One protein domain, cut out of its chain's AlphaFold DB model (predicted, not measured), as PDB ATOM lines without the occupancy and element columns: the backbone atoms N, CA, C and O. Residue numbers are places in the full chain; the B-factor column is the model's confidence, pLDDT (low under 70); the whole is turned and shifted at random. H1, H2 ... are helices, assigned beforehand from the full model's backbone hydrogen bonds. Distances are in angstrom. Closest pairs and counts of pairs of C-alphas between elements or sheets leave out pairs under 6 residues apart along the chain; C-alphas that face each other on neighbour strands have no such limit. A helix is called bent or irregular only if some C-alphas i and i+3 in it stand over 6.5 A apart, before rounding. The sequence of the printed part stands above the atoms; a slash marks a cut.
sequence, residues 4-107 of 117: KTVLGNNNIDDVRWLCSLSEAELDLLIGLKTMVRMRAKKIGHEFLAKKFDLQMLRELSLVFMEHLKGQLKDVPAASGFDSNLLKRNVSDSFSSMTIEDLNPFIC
ATOM      1  N   LYS A   4     121.980 136.892 127.103       56.69
ATOM      2  CA  LYS A   4     122.833 138.007 127.541       56.69
ATOM      3  C   LYS A   4     124.184 137.563 128.123       56.69
ATOM      4  O   LYS A   4     125.165 138.292 128.020       56.69
ATOM      5  N   THR A   5     124.249 136.368 128.710       62.78
ATOM      6  CA  THR A   5     125.491 135.792 129.256       62.78
ATOM      7  C   THR A   5     126.418 135.242 128.171       62.78
ATOM      8  O   THR A   5     127.630 135.246 128.365       62.78
ATOM      9  N   VAL A   6     125.865 134.833 127.022       63.78
ATOM     10  CA  VAL A   6     126.624 134.286 125.881       63.78
ATOM     11  C   VAL A   6     127.146 135.401 124.973       63.78
ATOM     12  O   VAL A   6     128.311 135.385 124.585       63.78
ATOM     13  N   LEU A   7     126.308 136.395 124.664       69.56
ATOM     14  CA  LEU A   7     126.675 137.494 123.761       69.56
ATOM     15  C   LEU A   7     127.505 138.593 124.441       69.56
ATOM     16  O   LEU A   7     128.262 139.303 123.774       69.56
ATOM     17  N   GLY A   8     127.381 138.758 125.762       78.81
ATOM     18  CA  GLY A   8     127.950 139.906 126.467       78.81
ATOM     19  C   GLY A   8     127.396 141.222 125.907       78.81
ATOM     20  O   GLY A   8     126.184 141.394 125.818       78.81
ATOM     21  N   ASN A   9     128.288 142.135 125.507       82.56
ATOM     22  CA  ASN A   9     127.926 143.413 124.876       82.56
ATOM     23  C   ASN A   9     127.975 143.370 123.335       82.56
ATOM     24  O   ASN A   9     127.922 144.421 122.703       82.56
ATOM     25  N   ASN A  10     128.134 142.192 122.726       86.88
ATOM     26  CA  ASN A  10     128.287 142.074 121.276       86.88
ATOM     27  C   ASN A  10     126.928 141.969 120.573       86.88
ATOM     28  O   ASN A  10     125.984 141.383 121.109       86.88
ATOM     29  N   ASN A  11     126.849 142.485 119.344       88.69
ATOM     30  CA  ASN A  11     125.712 142.241 118.463       88.69
ATOM     31  C   ASN A  11     125.706 140.770 118.000       88.69
ATOM     32  O   ASN A  11     126.760 140.181 117.753       88.69
ATOM     33  N   ILE A  12     124.516 140.188 117.838       87.69
ATOM     34  CA  ILE A  12     124.343 138.813 117.359       87.69
ATOM     35  C   ILE A  12     124.989 138.599 115.985       87.69
ATOM     36  O   ILE A  12     125.597 137.557 115.770       87.69
ATOM     37  N   ASP A  13     124.951 139.585 115.087       88.81
ATOM     38  CA  ASP A  13     125.570 139.454 113.761       88.81
ATOM     39  C   ASP A  13     127.095 139.423 113.815       88.81
ATOM     40  O   ASP A  13     127.725 138.745 113.004       88.81
ATOM     41  N   ASP A  14     127.701 140.106 114.785       89.50
ATOM     42  CA  ASP A  14     129.144 140.028 115.004       89.50
ATOM     43  C   ASP A  14     129.535 138.673 115.594       89.50
ATOM     44  O   ASP A  14     130.577 138.121 115.248       89.50
ATOM     45  N   VAL A  15     128.677 138.087 116.431       89.31
ATOM     46  CA  VAL A  15     128.892 136.736 116.963       89.31
ATOM     47  C   VAL A  15     128.692 135.672 115.884       89.31
ATOM     48  O   VAL A  15     129.508 134.758 115.783       89.31
ATOM     49  N   ARG A  16     127.674 135.804 115.029       90.69
ATOM     50  CA  ARG A  16     127.479 134.934 113.856       90.69
ATOM     51  C   ARG A  16     128.672 135.008 112.907       90.69
ATOM     52  O   ARG A  16     129.170 133.972 112.476       90.69
ATOM     53  N   TRP A  17     129.159 136.219 112.629       92.06
ATOM     54  CA  TRP A  17     130.385 136.424 111.860       92.06
ATOM     55  C   TRP A  17     131.574 135.715 112.513       92.06
ATOM     56  O   TRP A  17     132.231 134.922 111.847       92.06
ATOM     57  N   LEU A  18     131.801 135.920 113.813       90.88
ATOM     58  CA  LEU A  18     132.897 135.288 114.549       90.88
ATOM     59  C   LEU A  18     132.837 133.753 114.470       90.88
ATOM     60  O   LEU A  18     133.870 133.115 114.296       90.88
ATOM     61  N   CYS A  19     131.640 133.164 114.554       89.75
ATOM     62  CA  CYS A  19     131.442 131.713 114.455       89.75
ATOM     63  C   CYS A  19     131.633 131.164 113.034       89.75
ATOM     64  O   CYS A  19     131.863 129.969 112.873       89.75
ATOM     65  N   SER A  20     131.545 132.019 112.011       89.44
ATOM     66  CA  SER A  20     131.796 131.628 110.620       89.44
ATOM     67  C   SER A  20     133.284 131.521 110.275       89.44
ATOM     68  O   SER A  20     133.630 130.998 109.218       89.44
ATOM     69  N   LEU A  21     134.170 132.031 111.132       90.31
ATOM     70  CA  LEU A  21     135.601 132.085 110.855       90.31
ATOM     71  C   LEU A  21     136.266 130.717 111.008       90.31
ATOM     72  O   LEU A  21     135.976 129.955 111.929       90.31
ATOM     73  N   SER A  22     137.208 130.437 110.114       88.88
ATOM     74  CA  SER A  22     138.132 129.313 110.251       88.88
ATOM     75  C   SER A  22     139.130 129.539 111.393       88.88
ATOM     76  O   SER A  22     139.334 130.663 111.855       88.88
ATOM     77  N   GLU A  23     139.810 128.475 111.825       88.25
ATOM     78  CA  GLU A  23     140.831 128.545 112.881       88.25
ATOM     79  C   GLU A  23     141.948 129.553 112.553       88.25
ATOM     80  O   GLU A  23     142.267 130.406 113.376       88.25
ATOM     81  N   ALA A  24     142.454 129.552 111.314       88.50
ATOM     82  CA  ALA A  24     143.489 130.494 110.878       88.50
ATOM     83  C   ALA A  24     143.016 131.964 110.891       88.50
ATOM     84  O   ALA A  24     143.791 132.878 111.180       88.50
ATOM     85  N   GLU A  25     141.739 132.213 110.589       91.44
ATOM     86  CA  GLU A  25     141.148 133.555 110.652       91.44
ATOM     87  C   GLU A  25     140.942 134.013 112.102       91.44
ATOM     88  O   GLU A  25     141.181 135.181 112.421       91.44
ATOM     89  N   LEU A  26     140.559 133.096 112.997       92.56
ATOM     90  CA  LEU A  26     140.491 133.359 114.435       92.56
ATOM     91  C   LEU A  26     141.876 133.682 115.009       92.56
ATOM     92  O   LEU A  26     142.007 134.656 115.755       92.56
ATOM     93  N   ASP A  27     142.912 132.938 114.620       92.19
ATOM     94  CA  ASP A  27     144.297 133.209 115.018       92.19
ATOM     95  C   ASP A  27     144.758 134.599 114.569       92.19
ATOM     96  O   ASP A  27     145.350 135.347 115.357       92.19
ATOM     97  N   LEU A  28     144.421 135.002 113.339       91.69
ATOM     98  CA  LEU A  28     144.708 136.350 112.851       91.69
ATOM     99  C   LEU A  28     144.019 137.424 113.711       91.69
ATOM    100  O   LEU A  28     144.662 138.404 114.102       91.69
ATOM    101  N   LEU A  29     142.741 137.243 114.059       93.06
ATOM    102  CA  LEU A  29     142.013 138.173 114.932       93.06
ATOM    103  C   LEU A  29     142.603 138.248 116.343       93.06
ATOM    104  O   LEU A  29     142.724 139.339 116.912       93.06
ATOM    105  N   ILE A  30     143.000 137.108 116.914       91.81
ATOM    106  CA  ILE A  30     143.681 137.048 118.212       91.81
ATOM    107  C   ILE A  30     145.013 137.801 118.138       91.81
ATOM    108  O   ILE A  30     145.329 138.586 119.042       91.81
ATOM    109  N   GLY A  31     145.762 137.630 117.047       93.44
ATOM    110  CA  GLY A  31     146.984 138.376 116.760       93.44
ATOM    111  C   GLY A  31     146.743 139.886 116.715       93.44
ATOM    112  O   GLY A  31     147.404 140.637 117.439       93.44
ATOM    113  N   LEU A  32     145.747 140.340 115.947       91.81
ATOM    114  CA  LEU A  32     145.356 141.752 115.851       91.81
ATOM    115  C   LEU A  32     145.009 142.340 117.225       91.81
ATOM    116  O   LEU A  32     145.572 143.361 117.634       91.81
ATOM    117  N   LYS A  33     144.149 141.660 117.991       93.44
ATOM    118  CA  LYS A  33     143.768 142.081 119.348       93.44
ATOM    119  C   LYS A  33     144.976 142.165 120.283       93.44
ATOM    120  O   LYS A  33     145.091 143.097 121.084       93.44
ATOM    121  N   THR A  34     145.891 141.206 120.181       94.25
ATOM    122  CA  THR A  34     147.110 141.160 120.993       94.25
ATOM    123  C   THR A  34     148.046 142.318 120.653       94.25
ATOM    124  O   THR A  34     148.508 143.009 121.562       94.25
ATOM    125  N   MET A  35     148.260 142.610 119.367       93.75
ATOM    126  CA  MET A  35     149.072 143.748 118.921       93.75
ATOM    127  C   MET A  35     148.525 145.083 119.423       93.75
ATOM    128  O   MET A  35     149.283 145.900 119.953       93.75
ATOM    129  N   VAL A  36     147.209 145.285 119.332       92.44
ATOM    130  CA  VAL A  36     146.549 146.485 119.858       92.44
ATOM    131  C   VAL A  36     146.782 146.629 121.360       92.44
ATOM    132  O   VAL A  36     147.194 147.697 121.816       92.44
ATOM    133  N   ARG A  37     146.572 145.559 122.141       93.38
ATOM    134  CA  ARG A  37     146.808 145.568 123.595       93.38
ATOM    135  C   ARG A  37     148.256 145.906 123.932       93.38
ATOM    136  O   ARG A  37     148.499 146.778 124.765       93.38
ATOM    137  N   MET A  38     149.211 145.260 123.263       95.56
ATOM    138  CA  MET A  38     150.636 145.530 123.455       95.56
ATOM    139  C   MET A  38     150.974 146.989 123.142       95.56
ATOM    140  O   MET A  38     151.689 147.635 123.908       95.56
ATOM    141  N   ARG A  39     150.434 147.537 122.048       95.00
ATOM    142  CA  ARG A  39     150.681 148.926 121.659       95.00
ATOM    143  C   ARG A  39     150.071 149.912 122.649       95.00
ATOM    144  O   ARG A  39     150.774 150.828 123.063       95.00
ATOM    145  N   ALA A  40     148.819 149.701 123.057       95.50
ATOM    146  CA  ALA A  40     148.122 150.523 124.045       95.50
ATOM    147  C   ALA A  40     148.872 150.553 125.385       95.50
ATOM    148  O   ALA A  40     149.080 151.621 125.957       95.50
ATOM    149  N   LYS A  41     149.364 149.393 125.839       95.81
ATOM    150  CA  LYS A  41     150.217 149.286 127.027       95.81
ATOM    151  C   LYS A  41     151.531 150.050 126.856       95.81
ATOM    152  O   LYS A  41     151.905 150.818 127.736       95.81
ATOM    153  N   LYS A  42     152.214 149.882 125.718       97.00
ATOM    154  CA  LYS A  42     153.507 150.531 125.436       97.00
ATOM    155  C   LYS A  42     153.432 152.061 125.472       97.00
ATOM    156  O   LYS A  42     154.403 152.692 125.866       97.00
ATOM    157  N   ILE A  43     152.305 152.646 125.073       96.69
ATOM    158  CA  ILE A  43     152.094 154.104 125.103       96.69
ATOM    159  C   ILE A  43     151.463 154.605 126.414       96.69
ATOM    160  O   ILE A  43     151.099 155.771 126.492       96.69
ATOM    161  N   GLY A  44     151.282 153.747 127.425       96.00
ATOM    162  CA  GLY A  44     150.680 154.128 128.710       96.00
ATOM    163  C   GLY A  44     149.156 154.320 128.685       96.00
ATOM    164  O   GLY A  44     148.588 154.835 129.644       96.00
ATOM    165  N   HIS A  45     148.468 153.885 127.625       95.94
ATOM    166  CA  HIS A  45     147.026 154.074 127.429       95.94
ATOM    167  C   HIS A  45     146.276 152.742 127.287       95.94
ATOM    168  O   HIS A  45     145.503 152.536 126.353       95.94
ATOM    169  N   GLU A  46     146.479 151.817 128.226       93.69
ATOM    170  CA  GLU A  46     145.920 150.457 128.161       93.69
ATOM    171  C   GLU A  46     144.379 150.429 128.094       93.69
ATOM    172  O   GLU A  46     143.792 149.534 127.484       93.69
ATOM    173  N   PHE A  47     143.705 151.457 128.628       91.88
ATOM    174  CA  PHE A  47     142.249 151.603 128.528       91.88
ATOM    175  C   PHE A  47     141.747 151.706 127.078       91.88
ATOM    176  O   PHE A  47     140.607 151.330 126.816       91.88
ATOM    177  N   LEU A  48     142.575 152.171 126.131       89.56
ATOM    178  CA  LEU A  48     142.204 152.230 124.714       89.56
ATOM    179  C   LEU A  48     141.966 150.837 124.136       89.56
ATOM    180  O   LEU A  48     141.093 150.681 123.290       89.56
ATOM    181  N   ALA A  49     142.659 149.810 124.637       89.75
ATOM    182  CA  ALA A  49     142.438 148.442 124.190       89.75
ATOM    183  C   ALA A  49     141.043 147.912 124.563       89.75
ATOM    184  O   ALA A  49     140.549 147.002 123.905       89.75
ATOM    185  N   LYS A  50     140.377 148.496 125.575       86.44
ATOM    186  CA  LYS A  50     138.987 148.151 125.926       86.44
ATOM    187  C   LYS A  50     137.982 148.609 124.871       86.44
ATOM    188  O   LYS A  50     136.879 148.084 124.846       86.44
ATOM    189  N   LYS A  51     138.356 149.577 124.027       86.44
ATOM    190  CA  LYS A  51     137.518 150.041 122.919       86.44
ATOM    191  C   LYS A  51     137.526 149.063 121.745       86.44
ATOM    192  O   LYS A  51     136.601 149.095 120.960       86.44
ATOM    193  N   PHE A  52     138.522 148.180 121.640       87.38
ATOM    194  CA  PHE A  52     138.600 147.175 120.576       87.38
ATOM    195  C   PHE A  52     137.715 145.969 120.913       87.38
ATOM    196  O   PHE A  52     138.195 144.881 121.254       87.38
ATOM    197  N   ASP A  53     136.409 146.215 120.882       89.44
ATOM    198  CA  ASP A  53     135.366 145.201 120.959       89.44
ATOM    199  C   ASP A  53     135.296 144.363 119.670       89.44
ATOM    200  O   ASP A  53     136.107 144.512 118.750       89.44
ATOM    201  N   LEU A  54     134.372 143.399 119.634       90.06
ATOM    202  CA  LEU A  54     134.243 142.486 118.501       90.06
ATOM    203  C   LEU A  54     133.902 143.227 117.203       90.06
ATOM    204  O   LEU A  54     134.439 142.879 116.154       90.06
ATOM    205  N   GLN A  55     133.081 144.273 117.294       90.75
ATOM    206  CA  GLN A  55     132.717 145.105 116.156       90.75
ATOM    207  C   GLN A  55     133.951 145.815 115.584       90.75
ATOM    208  O   GLN A  55     134.219 145.716 114.388       90.75
ATOM    209  N   MET A  56     134.766 146.465 116.424       91.12
ATOM    210  CA  MET A  56     136.008 147.086 115.951       91.12
ATOM    211  C   MET A  56     136.984 146.065 115.365       91.12
ATOM    212  O   MET A  56     137.646 146.357 114.371       91.12
ATOM    213  N   LEU A  57     137.094 144.874 115.961       91.69
ATOM    214  CA  LEU A  57     137.954 143.812 115.429       91.69
ATOM    215  C   LEU A  57     137.497 143.354 114.042       91.69
ATOM    216  O   LEU A  57     138.344 143.170 113.168       91.69
ATOM    217  N   ARG A  58     136.184 143.225 113.827       92.25
ATOM    218  CA  ARG A  58     135.600 142.910 112.520       92.25
ATOM    219  C   ARG A  58     135.965 143.957 111.477       92.25
ATOM    220  O   ARG A  58     136.571 143.608 110.467       92.25
ATOM    221  N   GLU A  59     135.694 145.229 111.756       91.44
ATOM    222  CA  GLU A  59     136.008 146.335 110.837       91.44
ATOM    223  C   GLU A  59     137.506 146.413 110.514       91.44
ATOM    224  O   GLU A  59     137.908 146.523 109.355       91.44
ATOM    225  N   LEU A  60     138.365 146.282 111.527       91.31
ATOM    226  CA  LEU A  60     139.814 146.300 111.331       91.31
ATOM    227  C   LEU A  60     140.307 145.123 110.498       91.31
ATOM    228  O   LEU A  60     141.197 145.303 109.669       91.31
ATOM    229  N   SER A  61     139.747 143.933 110.712       91.94
ATOM    230  CA  SER A  61     140.106 142.754 109.927       91.94
ATOM    231  C   SER A  61     139.727 142.919 108.459       91.94
ATOM    232  O   SER A  61     140.531 142.583 107.593       91.94
ATOM    233  N   LEU A  62     138.575 143.535 108.178       91.31
ATOM    234  CA  LEU A  62     138.130 143.823 106.821       91.31
ATOM    235  C   LEU A  62     139.078 144.807 106.131       91.31
ATOM    236  O   LEU A  62     139.604 144.496 105.066       91.31
ATOM    237  N   VAL A  63     139.381 145.941 106.771       92.06
ATOM    238  CA  VAL A  63     140.321 146.940 106.227       92.06
ATOM    239  C   VAL A  63     141.708 146.332 106.004       92.06
ATOM    240  O   VAL A  63     142.337 146.563 104.969       92.06
ATOM    241  N   PHE A  64     142.192 145.535 106.960       90.88
ATOM    242  CA  PHE A  64     143.486 144.867 106.855       90.88
ATOM    243  C   PHE A  64     143.527 143.895 105.673       90.88
ATOM    244  O   PHE A  64     144.471 143.929 104.882       90.88
ATOM    245  N   MET A  65     142.499 143.060 105.524       90.00
ATOM    246  CA  MET A  65     142.429 142.071 104.453       90.00
ATOM    247  C   MET A  65     142.210 142.716 103.080       90.00
ATOM    248  O   MET A  65     142.811 142.268 102.106       90.00
ATOM    249  N   GLU A  66     141.419 143.791 102.979       90.25
ATOM    250  CA  GLU A  66     141.268 144.570 101.740       90.25
ATOM    251  C   GLU A  66     142.607 145.180 101.307       90.25
ATOM    252  O   GLU A  66     143.002 145.064 100.143       90.25
ATOM    253  N   HIS A  67     143.347 145.766 102.254       90.75
ATOM    254  CA  HIS A  67     144.680 146.293 101.988       90.75
ATOM    255  C   HIS A  67     145.642 145.181 101.547       90.75
ATOM    256  O   HIS A  67     146.325 145.326 100.533       90.75
ATOM    257  N   LEU A  68     145.678 144.055 102.269       88.00
ATOM    258  CA  LEU A  68     146.534 142.912 101.942       88.00
ATOM    259  C   LEU A  68     146.228 142.360 100.543       88.00
ATOM    260  O   LEU A  68     147.144 142.132  99.755       88.00
ATOM    261  N   LYS A  69     144.945 142.223 100.198       86.44
ATOM    262  CA  LYS A  69     144.499 141.811  98.862       86.44
ATOM    263  C   LYS A  69     144.978 142.780  97.780       86.44
ATOM    264  O   LYS A  69     145.448 142.338  96.736       86.44
ATOM    265  N   GLY A  70     144.906 144.087  98.032       87.25
ATOM    266  CA  GLY A  70     145.419 145.111  97.117       87.25
ATOM    267  C   GLY A  70     146.934 145.026  96.897       87.25
ATOM    268  O   GLY A  70     147.392 145.199  95.768       87.25
ATOM    269  N   GLN A  71     147.702 144.717  97.946       88.75
ATOM    270  CA  GLN A  71     149.160 144.538  97.866       88.75
ATOM    271  C   GLN A  71     149.561 143.256  97.125       88.75
ATOM    272  O   GLN A  71     150.607 143.215  96.485       88.75
ATOM    273  N   LEU A  72     148.735 142.212  97.198       86.69
ATOM    274  CA  LEU A  72     149.026 140.901  96.613       86.69
ATOM    275  C   LEU A  72     148.372 140.674  95.245       86.69
ATOM    276  O   LEU A  72     148.462 139.575  94.710       86.69
ATOM    277  N   LYS A  73     147.742 141.693  94.651       81.44
ATOM    278  CA  LYS A  73     147.004 141.592  93.377       81.44
ATOM    279  C   LYS A  73     147.815 141.002  92.211       81.44
ATOM    280  O   LYS A  73     147.235 140.371  91.336       81.44
ATOM    281  N   ASP A  74     149.135 141.191  92.222       82.75
ATOM    282  CA  ASP A  74     150.050 140.733  91.169       82.75
ATOM    283  C   ASP A  74     150.670 139.356  91.488       82.75
ATOM    284  O   ASP A  74     151.456 138.821  90.707       82.75
ATOM    285  N   VAL A  75     150.322 138.760  92.635       82.31
ATOM    286  CA  VAL A  75     150.772 137.428  93.048       82.31
ATOM    287  C   VAL A  75     149.735 136.395  92.583       82.31
ATOM    288  O   VAL A  75     148.616 136.396  93.092       82.31
ATOM    289  N   PRO A  76     150.072 135.457  91.676       69.06
ATOM    290  CA  PRO A  76     149.106 134.496  91.121       69.06
ATOM    291  C   PRO A  76     148.374 133.653  92.182       69.06
ATOM    292  O   PRO A  76     147.197 133.326  92.025       69.06
ATOM    293  N   ALA A  77     149.049 133.362  93.300       67.62
ATOM    294  CA  ALA A  77     148.498 132.631  94.444       67.62
ATOM    295  C   ALA A  77     147.485 133.439  95.286       67.62
ATOM    296  O   ALA A  77     146.752 132.861  96.082       67.62
ATOM    297  N   ALA A  78     147.405 134.762  95.113       61.12
ATOM    298  CA  ALA A  78     146.484 135.635  95.846       61.12
ATOM    299  C   ALA A  78     145.053 135.633  95.284       61.12
ATOM    300  O   ALA A  78     144.140 136.198  95.885       61.12
ATOM    301  N   SER A  79     144.824 134.974  94.148       55.16
ATOM    302  CA  SER A  79     143.484 134.784  93.576       55.16
ATOM    303  C   SER A  79     142.552 133.947  94.471       55.16
ATOM    304  O   SER A  79     141.341 133.960  94.261       55.16
ATOM    305  N   GLY A  80     143.094 133.276  95.497       58.09
ATOM    306  CA  GLY A  80     142.379 132.373  96.403       58.09
ATOM    307  C   GLY A  80     142.051 132.914  97.800       58.09
ATOM    308  O   GLY A  80     141.765 132.106  98.678       58.09
ATOM    309  N   PHE A  81     142.087 134.230  98.056       66.56
ATOM    310  CA  PHE A  81     141.625 134.787  99.343       66.56
ATOM    311  C   PHE A  81     140.086 134.733  99.469       66.56
ATOM    312  O   PHE A  81     139.426 135.770  99.556       66.56
ATOM    313  N   ASP A  82     139.494 133.534  99.470       76.38
ATOM    314  CA  ASP A  82     138.132 133.321  99.971       76.38
ATOM    315  C   ASP A  82     138.202 133.275 101.500       76.38
ATOM    316  O   ASP A  82     138.446 132.239 102.111       76.38
ATOM    317  N   SER A  83     138.095 134.455 102.105       85.31
ATOM    318  CA  SER A  83     138.148 134.647 103.550       85.31
ATOM    319  C   SER A  83     136.844 135.266 104.034       85.31
ATOM    320  O   SER A  83     136.340 136.235 103.461       85.31
ATOM    321  N   ASN A  84     136.321 134.742 105.136       87.88
ATOM    322  CA  ASN A  84     135.158 135.285 105.828       87.88
ATOM    323  C   ASN A  84     135.466 136.634 106.504       87.88
ATOM    324  O   ASN A  84     134.549 137.409 106.769       87.88
ATOM    325  N   LEU A  85     136.745 136.984 106.687       88.50
ATOM    326  CA  LEU A  85     137.173 138.319 107.129       88.50
ATOM    327  C   LEU A  85     136.913 139.414 106.079       88.50
ATOM    328  O   LEU A  85     136.770 140.581 106.431       88.50
ATOM    329  N   LEU A  86     136.829 139.053 104.792       85.69
ATOM    330  CA  LEU A  86     136.504 139.979 103.697       85.69
ATOM    331  C   LEU A  86     134.992 140.114 103.453       85.69
ATOM    332  O   LEU A  86     134.564 140.948 102.652       85.69
ATOM    333  N   LYS A  87     134.163 139.291 104.107       83.62
ATOM    334  CA  LYS A  87     132.713 139.279 103.890       83.62
ATOM    335  C   LYS A  87     132.047 140.307 104.803       83.62
ATOM    336  O   LYS A  87     132.016 140.156 106.021       83.62
ATOM    337  N   ARG A  88     131.468 141.360 104.206       75.38
ATOM    338  CA  ARG A  88     130.659 142.346 104.953       75.38
ATOM    339  C   ARG A  88     129.422 141.711 105.570       75.38
ATOM    340  O   ARG A  88     129.082 142.022 106.707       75.38
ATOM    341  N   ASN A  89     128.788 140.804 104.839       78.56
ATOM    342  CA  ASN A  89     127.629 140.070 105.315       78.56
ATOM    343  C   ASN A  89     128.062 138.709 105.848       78.56
ATOM    344  O   ASN A  89     128.917 138.044 105.263       78.56
ATOM    345  N   VAL A  90     127.440 138.301 106.948       77.56
ATOM    346  CA  VAL A  90     127.515 136.924 107.431       77.56
ATOM    347  C   VAL A  90     126.976 136.011 106.328       77.56
ATOM    348  O   VAL A  90     125.982 136.362 105.690       77.56
ATOM    349  N   SER A  91     127.623 134.870 106.080       74.75
ATOM    350  CA  SER A  91     127.129 133.914 105.086       74.75
ATOM    351  C   SER A  91     125.697 133.477 105.400       74.75
ATOM    352  O   SER A  91     125.302 133.409 106.566       74.75
ATOM    353  N   ASP A  92     124.940 133.115 104.364       72.88
ATOM    354  CA  ASP A  92     123.529 132.728 104.500       72.88
ATOM    355  C   ASP A  92     123.310 131.581 105.499       72.88
ATOM    356  O   ASP A  92     122.279 131.514 106.160       72.88
ATOM    357  N   SER A  93     124.309 130.709 105.675       79.56
ATOM    358  CA  SER A  93     124.278 129.626 106.662       79.56
ATOM    359  C   SER A  93     124.274 130.106 108.117       79.56
ATOM    360  O   SER A  93     123.666 129.463 108.965       79.56
ATOM    361  N   PHE A  94     124.958 131.211 108.423       82.94
ATOM    362  CA  PHE A  94     125.089 131.741 109.784       82.94
ATOM    363  C   PHE A  94     124.123 132.903 110.049       82.94
ATOM    364  O   PHE A  94     123.811 133.180 111.206       82.94
ATOM    365  N   SER A  95     123.622 133.578 109.009       82.69
ATOM    366  CA  SER A  95     122.737 134.744 109.146       82.69
ATOM    367  C   SER A  95     121.390 134.407 109.800       82.69
ATOM    368  O   SER A  95     120.829 135.244 110.509       82.69
ATOM    369  N   SER A  96     120.896 133.175 109.639       84.88
ATOM    370  CA  SER A  96     119.653 132.702 110.260       84.88
ATOM    371  C   SER A  96     119.839 132.044 111.630       84.88
ATOM    372  O   SER A  96     118.842 131.762 112.291       84.88
ATOM    373  N   MET A  97     121.076 131.786 112.076       87.81
ATOM    374  CA  MET A  97     121.334 131.053 113.324       87.81
ATOM    375  C   MET A  97     120.933 131.864 114.558       87.81
ATOM    376  O   MET A  97     121.285 133.039 114.692       87.81
ATOM    377  N   THR A  98     120.207 131.237 115.475       88.25
ATOM    378  CA  THR A  98     119.906 131.777 116.809       88.25
ATOM    379  C   THR A  98     121.117 131.665 117.737       88.25
ATOM    380  O   THR A  98     122.133 131.068 117.389       88.25
ATOM    381  N   ILE A  99     121.042 132.236 118.941       82.88
ATOM    382  CA  ILE A  99     122.135 132.125 119.925       82.88
ATOM    383  C   ILE A  99     122.329 130.660 120.331       82.88
ATOM    384  O   ILE A  99     123.457 130.199 120.499       82.88
ATOM    385  N   GLU A 100     121.230 129.921 120.447       84.75
ATOM    386  CA  GLU A 100     121.213 128.503 120.765       84.75
ATOM    387  C   GLU A 100     121.950 127.674 119.708       84.75
ATOM    388  O   GLU A 100     122.739 126.799 120.072       84.75
ATOM    389  N   ASP A 101     121.763 128.004 118.427       86.88
ATOM    390  CA  ASP A 101     122.438 127.349 117.297       86.88
ATOM    391  C   ASP A 101     123.949 127.632 117.271       86.88
ATOM    392  O   ASP A 101     124.733 126.813 116.791       86.88
ATOM    393  N   LEU A 102     124.377 128.775 117.816       86.31
ATOM    394  CA  LEU A 102     125.786 129.181 117.878       86.31
ATOM    395  C   LEU A 102     126.538 128.578 119.075       86.31
ATOM    396  O   LEU A 102     127.772 128.598 119.102       86.31
ATOM    397  N   ASN A 103     125.836 128.003 120.056       83.31
ATOM    398  CA  ASN A 103     126.454 127.432 121.256       83.31
ATOM    399  C   ASN A 103     127.592 126.430 120.977       83.31
ATOM    400  O   ASN A 103     128.594 126.508 121.685       83.31
ATOM    401  N   PRO A 104     127.526 125.524 119.980       83.56
ATOM    402  CA  PRO A 104     128.623 124.594 119.697       83.56
ATOM    403  C   PRO A 104     129.936 125.283 119.293       83.56
ATOM    404  O   PRO A 104     131.011 124.737 119.535       83.56
ATOM    405  N   PHE A 105     129.853 126.479 118.705       80.62
ATOM    406  CA  PHE A 105     131.002 127.264 118.244       80.62
ATOM    407  C   PHE A 105     131.601 128.119 119.369       80.62
ATOM    408  O   PHE A 105     132.814 128.303 119.441       80.62
ATOM    409  N   ILE A 106     130.756 128.620 120.274       74.81
ATOM    410  CA  ILE A 106     131.157 129.504 121.383       74.81
ATOM    411  C   ILE A 106     131.580 128.690 122.611       74.81
ATOM    412  O   ILE A 106     132.554 129.001 123.300       74.81
ATOM    413  N   CYS A 107     130.828 127.636 122.904       62.47
ATOM    414  CA  CYS A 107     131.020 126.747 124.033       62.47
ATOM    415  C   CYS A 107     131.593 125.426 123.531       62.47
ATOM    416  O   CYS A 107     130.922 124.396 123.552       62.47
TER     417      CYS A 107
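This is residues 4 to 107 of the 117 residues of an uncharacterized protein of Phtheirospermum japonicum (UniProt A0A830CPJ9). Two long helices, H3 and H5, cross about perpendicular, the first half of H5 touching the middle of H3, and the short H4 folds back on the end of H3. A cluster of H2, H7 and H8, with H1 near it, lies toward one end of a flat outline, and H6 lies toward the other, folded back beside the last part of H5, where the C-alphas of Lys 69 and Ala 78 are 7.2 A apart; a long link runs back from H6 to H7. The printed part has 104 residues with eight named helices, H1 to H8 in order, and no named strand: all helix. It is only just compact, close to loose, with a radius of gyration of the C-alphas of 15.2 A and spans of 44 by 41 by 19 A.

H1 takes residues 4 to 7, from C-alpha 4 at (122.833, 138.007, 127.541). H2 takes residues 12 to 20 and is 12.4 A long. H3, residues 23 to 42, is 28.3 A long, from C-alpha 23 at (140.831, 128.545, 112.881). H4 takes residues 46 to 51, and H5 takes residues 54 to 71, 25.5 A long. H6, residues 76 to 80, is neither bent nor irregular, but only just: C-alphas 77 and 80 are 6.4 A apart. H7 takes residues 92 to 95. H8, residues 99 to 106, is irregular, with C-alphas 101 and 104 7.2 A apart, and ends at C-alpha 106, (131.157, 129.504, 121.383).

H2 is the hub. It touches H7, with the closest C-alphas, those of Arg 16 and Phe 94, 5.7 A apart. It touches H8 at a steep tilt of 40 degrees, the same way; the closest C-alphas are those of Cys 19 and Phe 105, 5.9 A. H2 and H5 only just touch, with 3 pairs of C-alphas within 8 A, the closest those of Asp 14 and Gln 55 at 6.3 A. H5 touches H3 with residues 57 to 61 alone, about perpendicular at 75 degrees; the C-alphas of Leu 29 and Leu 57 are closest, 7.0 A. H3 and H4 form a helical hairpin, opposite ways at a steep tilt of 42 degrees, with the C-alphas of Ala 40 and Glu 46 closest at 4.7 A. H1 is close to H8 but not clearly touching, and H6 likewise to H5. In H2, H3 and H5 every O i to N i+4 pair is within hydrogen-bond range; in H4 0 of 2 are, with 3 of 3 O i to N i+3 pairs, in H6 0 of 1, with 0 of 2, and in H8 2 of 4.

The C-alphas of Thr 5 and Asp 74 are the farthest apart, 45.6 A. The printed part has no cut. The link from H6 to H7, 11 residues, is long; the other links are tight. The mean pLDDT of the printed part is 85.5, and residues 4 to 7, 76 to 81 and 107 are under 70.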